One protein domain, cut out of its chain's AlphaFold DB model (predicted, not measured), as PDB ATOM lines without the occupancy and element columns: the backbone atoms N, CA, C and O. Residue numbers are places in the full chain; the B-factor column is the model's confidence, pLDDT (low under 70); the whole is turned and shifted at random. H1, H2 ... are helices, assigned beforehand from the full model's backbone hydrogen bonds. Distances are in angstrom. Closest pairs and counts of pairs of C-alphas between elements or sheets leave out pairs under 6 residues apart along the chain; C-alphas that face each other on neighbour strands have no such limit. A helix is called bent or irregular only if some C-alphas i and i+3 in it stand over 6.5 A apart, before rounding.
ATOM      1  N   SER A   2     -11.500   3.870 -49.717       82.06
ATOM      2  CA  SER A   2     -11.535   5.031 -48.823       82.06
ATOM      3  C   SER A   2     -10.930   4.651 -47.463       82.06
ATOM      4  O   SER A   2     -10.987   3.490 -47.060       82.06
ATOM      5  N   ALA A   3     -10.351   5.612 -46.736       79.50
ATOM      6  CA  ALA A   3      -9.845   5.361 -45.381       79.50
ATOM      7  C   ALA A   3     -10.957   4.890 -44.417       79.50
ATOM      8  O   ALA A   3     -10.682   4.213 -43.432       79.50
ATOM      9  N   THR A   4     -12.216   5.224 -44.714       82.62
ATOM     10  CA  THR A   4     -13.389   4.738 -43.979       82.62
ATOM     11  C   THR A   4     -13.678   3.268 -44.291       82.62
ATOM     12  O   THR A   4     -13.972   2.509 -43.370       82.62
ATOM     13  N   ASP A   5     -13.543   2.842 -45.550       85.12
ATOM     14  CA  ASP A   5     -13.785   1.450 -45.966       85.12
ATOM     15  C   ASP A   5     -12.772   0.502 -45.312       85.12
ATOM     16  O   ASP A   5     -13.132  -0.580 -44.852       85.12
ATOM     17  N   ASP A   6     -11.510   0.934 -45.214       90.06
ATOM     18  CA  ASP A   6     -10.460   0.185 -44.517       90.06
ATOM     19  C   ASP A   6     -10.783   0.010 -43.024       90.06
ATOM     20  O   ASP A   6     -10.671  -1.088 -42.482       90.06
ATOM     21  N   LEU A   7     -11.278   1.059 -42.357       89.31
ATOM     22  CA  LEU A   7     -11.694   0.977 -40.952       89.31
ATOM     23  C   LEU A   7     -12.905   0.063 -40.739       89.31
ATOM     24  O   LEU A   7     -12.938  -0.678 -39.758       89.31
ATOM     25  N   VAL A   8     -13.878   0.080 -41.654       88.88
ATOM     26  CA  VAL A   8     -15.018  -0.849 -41.623       88.88
ATOM     27  C   VAL A   8     -14.530  -2.295 -41.736       88.88
ATOM     28  O   VAL A   8     -14.923  -3.135 -40.927       88.88
ATOM     29  N   LEU A   9     -13.628  -2.586 -42.677       90.50
ATOM     30  CA  LEU A   9     -13.060  -3.926 -42.843       90.50
ATOM     31  C   LEU A   9     -12.272  -4.379 -41.611       90.50
ATOM     32  O   LEU A   9     -12.430  -5.518 -41.173       90.50
ATOM     33  N   ARG A  10     -11.474  -3.493 -41.006       91.62
ATOM     34  CA  ARG A  10     -10.755  -3.792 -39.757       91.62
ATOM     35  C   ARG A  10     -11.705  -4.065 -38.594       91.62
ATOM     36  O   ARG A  10     -11.456  -4.995 -37.832       91.62
ATOM     37  N   ALA A  11     -12.803  -3.316 -38.477       88.44
ATOM     38  CA  ALA A  11     -13.818  -3.561 -37.451       88.44
ATOM     39  C   ALA A  11     -14.457  -4.948 -37.626       88.44
ATOM     40  O   ALA A  11     -14.602  -5.700 -36.663       88.44
ATOM     41  N   LEU A  12     -14.791  -5.324 -38.862       88.62
ATOM     42  CA  LEU A  12     -15.319  -6.653 -39.173       88.62
ATOM     43  C   LEU A  12     -14.295  -7.759 -38.883       88.62
ATOM     44  O   LEU A  12     -14.648  -8.770 -38.279       88.62
ATOM     45  N   ALA A  13     -13.026  -7.550 -39.243       89.88
ATOM     46  CA  ALA A  13     -11.938  -8.492 -38.980       89.88
ATOM     47  C   ALA A  13     -11.636  -8.657 -37.480       89.88
ATOM     48  O   ALA A  13     -11.280  -9.747 -37.040       89.88
ATOM     49  N   TRP A  14     -11.834  -7.605 -36.681       90.44
ATOM     50  CA  TRP A  14     -11.780  -7.671 -35.218       90.44
ATOM     51  C   TRP A  14     -12.886  -8.565 -34.621       90.44
ATOM     52  O   TRP A  14     -12.780  -9.008 -33.478       90.44
ATOM     53  N   GLY A  15     -13.916  -8.894 -35.405       85.25
ATOM     54  CA  GLY A  15     -15.030  -9.733 -34.979       85.25
ATOM     55  C   GLY A  15     -16.216  -8.923 -34.470       85.25
ATOM     56  O   GLY A  15     -16.910  -9.378 -33.560       85.25
ATOM     57  N   LEU A  16     -16.447  -7.734 -35.044       85.00
ATOM     58  CA  LEU A  16     -17.628  -6.919 -34.767       85.00
ATOM     59  C   LEU A  16     -18.902  -7.765 -34.882       85.00
ATOM     60  O   LEU A  16     -19.219  -8.307 -35.942       85.00
ATOM     61  N   LYS A  17     -19.650  -7.842 -33.781       82.38
ATOM     62  CA  LYS A  17     -20.955  -8.498 -33.735       82.38
ATOM     63  C   LYS A  17     -22.052  -7.439 -33.781       82.38
ATOM     64  O   LYS A  17     -21.829  -6.275 -33.440       82.38
ATOM     65  N   LYS A  18     -23.274  -7.836 -34.140       74.00
ATOM     66  CA  LYS A  18     -24.431  -6.920 -34.104       74.00
ATOM     67  C   LYS A  18     -24.725  -6.425 -32.686       74.00
ATOM     68  O   LYS A  18     -25.280  -5.347 -32.510       74.00
ATOM     69  N   GLU A  19     -24.339  -7.210 -31.686       74.00
ATOM     70  CA  GLU A  19     -24.537  -6.946 -30.265       74.00
ATOM     71  C   GLU A  19     -23.427  -6.084 -29.648       74.00
ATOM     72  O   GLU A  19     -23.563  -5.673 -28.493       74.00
ATOM     73  N   THR A  20     -22.345  -5.804 -30.388       84.12
ATOM     74  CA  THR A  20     -21.260  -4.936 -29.923       84.12
ATOM     75  C   THR A  20     -21.819  -3.561 -29.577       84.12
ATOM     76  O   THR A  20     -22.504  -2.925 -30.384       84.12
ATOM     77  N   THR A  21     -21.535  -3.094 -28.366       84.25
ATOM     78  CA  THR A  21     -22.083  -1.832 -27.862       84.25
ATOM     79  C   THR A  21     -21.337  -0.626 -28.434       84.25
ATOM     80  O   THR A  21     -20.267  -0.750 -29.036       84.25
ATOM     81  N   ARG A  22     -21.897   0.579 -28.258       86.06
ATOM     82  CA  ARG A  22     -21.272   1.816 -28.759       86.06
ATOM     83  C   ARG A  22     -19.953   2.084 -28.044       86.06
ATOM     84  O   ARG A  22     -18.977   2.442 -28.693       86.06
ATOM     85  N   SER A  23     -19.919   1.892 -26.728       85.06
ATOM     86  CA  SER A  23     -18.708   2.069 -25.924       85.06
ATOM     87  C   SER A  23     -17.638   1.029 -26.251       85.06
ATOM     88  O   SER A  23     -16.465   1.379 -26.302       85.06
ATOM     89  N   GLU A  24     -18.020  -0.217 -26.543       85.81
ATOM     90  CA  GLU A  24     -17.073  -1.266 -26.936       85.81
ATOM     91  C   GLU A  24     -16.437  -0.970 -28.304       85.81
ATOM     92  O   GLU A  24     -15.215  -1.043 -28.444       85.81
ATOM     93  N   LEU A  25     -17.237  -0.536 -29.287       87.25
ATOM     94  CA  LEU A  25     -16.724  -0.106 -30.592       87.25
ATOM     95  C   LEU A  25     -15.831   1.140 -30.476       87.25
ATOM     96  O   LEU A  25     -14.777   1.208 -31.107       87.25
ATOM     97  N   ALA A  26     -16.232   2.124 -29.665       86.19
ATOM     98  CA  ALA A  26     -15.447   3.337 -29.439       86.19
ATOM     99  C   ALA A  26     -14.111   3.028 -28.751       86.19
ATOM    100  O   ALA A  26     -13.082   3.600 -29.107       86.19
ATOM    101  N   TRP A  27     -14.115   2.101 -27.789       89.00
ATOM    102  CA  TRP A  27     -12.904   1.625 -27.131       89.00
ATOM    103  C   TRP A  27     -11.948   0.954 -28.122       89.00
ATOM    104  O   TRP A  27     -10.763   1.290 -28.142       89.00
ATOM    105  N   TRP A  28     -12.458   0.059 -28.976       91.25
ATOM    106  CA  TRP A  28     -11.654  -0.568 -30.028       91.25
ATOM    107  C   TRP A  28     -11.046   0.484 -30.964       91.25
ATOM    108  O   TRP A  28      -9.837   0.478 -31.184       91.25
ATOM    109  N   LEU A  29     -11.845   1.449 -31.430       89.50
ATOM    110  CA  LEU A  29     -11.371   2.497 -32.335       89.50
ATOM    111  C   LEU A  29     -10.261   3.352 -31.704       89.50
ATOM    112  O   LEU A  29      -9.257   3.638 -32.353       89.50
ATOM    113  N   ARG A  30     -10.410   3.723 -30.424       89.12
ATOM    114  CA  ARG A  30      -9.379   4.454 -29.664       89.12
ATOM    115  C   ARG A  30      -8.097   3.646 -29.503       89.12
ATOM    116  O   ARG A  30      -7.017   4.228 -29.513       89.12
ATOM    117  N   ARG A  31      -8.203   2.326 -29.350       89.38
ATOM    118  CA  ARG A  31      -7.038   1.439 -29.275       89.38
ATOM    119  C   ARG A  31      -6.305   1.349 -30.617       89.38
ATOM    120  O   ARG A  31      -5.082   1.290 -30.611       89.38
ATOM    121  N   GLU A  32      -7.036   1.344 -31.728       90.69
ATOM    122  CA  GLU A  32      -6.458   1.259 -33.075       90.69
ATOM    123  C   GLU A  32      -5.828   2.575 -33.550       90.69
ATOM    124  O   GLU A  32      -4.780   2.556 -34.188       90.69
ATOM    125  N   LEU A  33      -6.459   3.718 -33.259       89.06
ATOM    126  CA  LEU A  33      -6.090   5.009 -33.858       89.06
ATOM    127  C   LEU A  33      -5.585   6.058 -32.856       89.06
ATOM    128  O   LEU A  33      -5.080   7.099 -33.266       89.06
ATOM    129  N   GLY A  34      -5.720   5.816 -31.553       87.06
ATOM    130  CA  GLY A  34      -5.548   6.842 -30.524       87.06
ATOM    131  C   GLY A  34      -6.812   7.684 -30.313       87.06
ATOM    132  O   GLY A  34      -7.773   7.604 -31.074       87.06
ATOM    133  N   ALA A  35      -6.844   8.476 -29.237       82.12
ATOM    134  CA  ALA A  35      -8.058   9.172 -28.801       82.12
ATOM    135  C   ALA A  35      -8.545  10.252 -29.786       82.12
ATOM    136  O   ALA A  35      -9.730  10.270 -30.118       82.12
ATOM    137  N   GLU A  36      -7.639  11.111 -30.259       83.50
ATOM    138  CA  GLU A  36      -7.969  12.250 -31.128       83.50
ATOM    139  C   GLU A  36      -8.451  11.792 -32.512       83.50
ATOM    140  O   GLU A  36      -9.526  12.183 -32.967       83.50
ATOM    141  N   GLU A  37      -7.706  10.889 -33.158       86.25
ATOM    142  CA  GLU A  37      -8.084  10.356 -34.471       86.25
ATOM    143  C   GLU A  37      -9.358   9.503 -34.380       86.25
ATOM    144  O   GLU A  37     -10.213   9.563 -35.266       86.25
ATOM    145  N   ALA A  38      -9.553   8.750 -33.290       85.62
ATOM    146  CA  ALA A  38     -10.793   8.009 -33.078       85.62
ATOM    147  C   ALA A  38     -12.012   8.934 -32.995       85.62
ATOM    148  O   ALA A  38     -13.055   8.604 -33.558       85.62
ATOM    149  N   GLU A  39     -11.901  10.091 -32.338       84.38
ATOM    150  CA  GLU A  39     -12.992  11.066 -32.273       84.38
ATOM    151  C   GLU A  39     -13.321  11.649 -33.654       84.38
ATOM    152  O   GLU A  39     -14.494  11.719 -34.026       84.38
ATOM    153  N   ALA A  40     -12.302  11.958 -34.460       85.88
ATOM    154  CA  ALA A  40     -12.488  12.443 -35.827       85.88
ATOM    155  C   ALA A  40     -13.117  11.388 -36.759       85.88
ATOM    156  O   ALA A  40     -13.964  11.707 -37.598       85.88
ATOM    157  N   ARG A  41     -12.724  10.114 -36.618       86.44
ATOM    158  CA  ARG A  41     -13.167   9.010 -37.493       86.44
ATOM    159  C   ARG A  41     -14.476   8.363 -37.069       86.44
ATOM    160  O   ARG A  41     -15.132   7.727 -37.899       86.44
ATOM    161  N   TRP A  42     -14.879   8.542 -35.816       86.50
ATOM    162  CA  TRP A  42     -16.076   7.935 -35.244       86.50
ATOM    163  C   TRP A  42     -17.351   8.150 -36.086       86.50
ATOM    164  O   TRP A  42     -18.006   7.154 -36.410       86.50
ATOM    165  N   PRO A  43     -17.707   9.375 -36.539       86.00
ATOM    166  CA  PRO A  43     -18.936   9.584 -37.309       86.00
ATOM    167  C   PRO A  43     -18.948   8.849 -38.656       86.00
ATOM    168  O   PRO A  43     -19.992   8.344 -39.073       86.00
ATOM    169  N   ALA A  44     -17.798   8.792 -39.333       85.56
ATOM    170  CA  ALA A  44     -17.661   8.141 -40.633       85.56
ATOM    171  C   ALA A  44     -17.729   6.613 -40.507       85.56
ATOM    172  O   ALA A  44     -18.445   5.973 -41.276       85.56
ATOM    173  N   LEU A  45     -17.061   6.039 -39.497       87.94
ATOM    174  CA  LEU A  45     -17.122   4.606 -39.201       87.94
ATOM    175  C   LEU A  45     -18.553   4.162 -38.879       87.94
ATOM    176  O   LEU A  45     -19.051   3.205 -39.469       87.94
ATOM    177  N   VAL A  46     -19.227   4.865 -37.963       86.50
ATOM    178  CA  VAL A  46     -20.602   4.532 -37.559       86.50
ATOM    179  C   VAL A  46     -21.548   4.585 -38.754       86.50
ATOM    180  O   VAL A  46     -22.401   3.708 -38.896       86.50
ATOM    181  N   ARG A  47     -21.395   5.589 -39.624       85.12
ATOM    182  CA  ARG A  47     -22.191   5.707 -40.846       85.12
ATOM    183  C   ARG A  47     -21.949   4.528 -41.788       85.12
ATOM    184  O   ARG A  47     -22.912   3.865 -42.148       85.12
ATOM    185  N   GLY A  48     -20.688   4.218 -42.100       86.06
ATOM    186  CA  GLY A  48     -20.343   3.112 -42.998       86.06
ATOM    187  C   GLY A  48     -20.819   1.750 -42.484       86.06
ATOM    188  O   GLY A  48     -21.382   0.960 -43.240       86.06
ATOM    189  N   LEU A  49     -20.687   1.489 -41.180       87.25
ATOM    190  CA  LEU A  49     -21.183   0.249 -40.574       87.25
ATOM    191  C   LEU A  49     -22.717   0.141 -40.591       87.25
ATOM    192  O   LEU A  49     -23.247  -0.965 -40.731       87.25
ATOM    193  N   ARG A  50     -23.429   1.267 -40.450       84.94
ATOM    194  CA  ARG A  50     -24.898   1.323 -40.525       84.94
ATOM    195  C   ARG A  50     -25.401   1.144 -41.952       84.94
ATOM    196  O   ARG A  50     -26.283   0.323 -42.177       84.94
ATOM    197  N   GLU A  51     -24.828   1.875 -42.903       85.50
ATOM    198  CA  GLU A  51     -25.175   1.786 -44.328       85.50
ATOM    199  C   GLU A  51     -24.886   0.387 -44.889       85.50
ATOM    200  O   GLU A  51     -25.689  -0.146 -45.648       85.50
ATOM    201  N   GLY A  52     -23.802  -0.255 -44.441       83.06
ATOM    202  CA  GLY A  52     -23.490  -1.648 -44.775       83.06
ATOM    203  C   GLY A  52     -24.332  -2.698 -44.033       83.06
ATOM    204  O   GLY A  52     -24.150  -3.892 -44.251       83.06
ATOM    205  N   GLY A  53     -25.232  -2.298 -43.126       82.88
ATOM    206  CA  GLY A  53     -26.061  -3.226 -42.344       82.88
ATOM    207  C   GLY A  53     -25.274  -4.115 -41.367       82.88
ATOM    208  O   GLY A  53     -25.801  -5.107 -40.852       82.88
ATOM    209  N   HIS A  54     -24.014  -3.770 -41.105       82.62
ATOM    210  CA  HIS A  54     -23.106  -4.535 -40.256       82.62
ATOM    211  C   HIS A  54     -23.282  -4.212 -38.771       82.62
ATOM    212  O   HIS A  54     -22.964  -5.044 -37.922       82.62
ATOM    213  N   TRP A  55     -23.810  -3.027 -38.444       82.50
ATOM    214  CA  TRP A  55     -23.944  -2.584 -37.061       82.50
ATOM    215  C   TRP A  55     -25.110  -1.614 -36.858       82.50
ATOM    216  O   TRP A  55     -25.184  -0.565 -37.496       82.50
ATOM    217  N   ALA A  56     -26.010  -1.946 -35.931       69.25
ATOM    218  CA  ALA A  56     -27.164  -1.119 -35.585       69.25
ATOM    219  C   ALA A  56     -27.514  -1.278 -34.093       69.25
ATOM    220  O   ALA A  56     -28.390  -2.071 -33.743       69.25
ATOM    221  N   PRO A  57     -26.847  -0.543 -33.187       63.09
ATOM    222  CA  PRO A  57     -27.177  -0.553 -31.766       63.09
ATOM    223  C   PRO A  57     -28.362   0.392 -31.515       63.09
ATOM    224  O   PRO A  57     -28.241   1.371 -30.780       63.09
ATOM    225  N   ASP A  58     -29.494   0.172 -32.177       55.28
ATOM    226  CA  ASP A  58     -30.678   0.991 -31.936       55.28
ATOM    227  C   ASP A  58     -31.415   0.452 -30.717       55.28
ATOM    228  O   ASP A  58     -32.126  -0.550 -30.783       55.28
TER     229      ASP A  58
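Overview. This is residues 2 to 58 of the 279 residues of an uncharacterized protein of Sandaracinus sp (UniProt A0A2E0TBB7). Two helices, H2 and the longer, kinked H3, form a V joined by a tight turn at Gly 34, and a third helix, H1, packs across H3. The stretch after H3, residues 52 to 58, folds back across the open end of the V. The printed part has 57 residues with three named helices, in the order H1, H2, H3, and no named strand; the class is all helix. The whole is compact and rounded, with a radius of gyration of the C-alphas of 10.1 A and spans of 25 by 24 by 20 A.

Arrangement. H3, residues 35 to 51, is the longest helix and has a kink of 45 degrees near residue 42. It is irregular, with C-alphas 40 and 43 7.2 A apart, and its line is a rough one. H2, residues 22 to 33, touches H3 with residues 26 to 30 alone, and H3 touches H2 with residues 37 to 42 alone; their closest C-alphas, those of Arg 30 and Ala 38, are 5.1 A apart. The two run opposite ways at a steep tilt of 56 degrees. H1, residues 3 to 13, touches H3, with the closest C-alphas, those of Thr 4 and Leu 45, 6.1 A apart. Their lines are about perpendicular, at 78 degrees. H1 and H2 are near each other, their closest C-alphas 8.2 A apart. In H1 and H2 every O i to N i+4 pair is within hydrogen-bond range; in H3 11 of 13 are.

Along the chain. H3 runs 24.3 A from C-alpha 35 at (-8.058, 9.172, -28.801) to C-alpha 51 at (-25.175, 1.786, -44.328). H2 measures 16.3 A from first to last C-alpha. H1 measures 15.4 A and begins at C-alpha 3, (-9.845, 5.361, -45.381).

Size, cuts and confidence. The two C-alphas farthest apart, those of Glu 36 and Gly 53, are 26.3 A apart. The printed part has no cut. The link from H1 to H2 is short, with 8 residues, and that from H2 to H3 is tight. The mean pLDDT of the printed part is 84.7, and residues 56 to 58 are under 70.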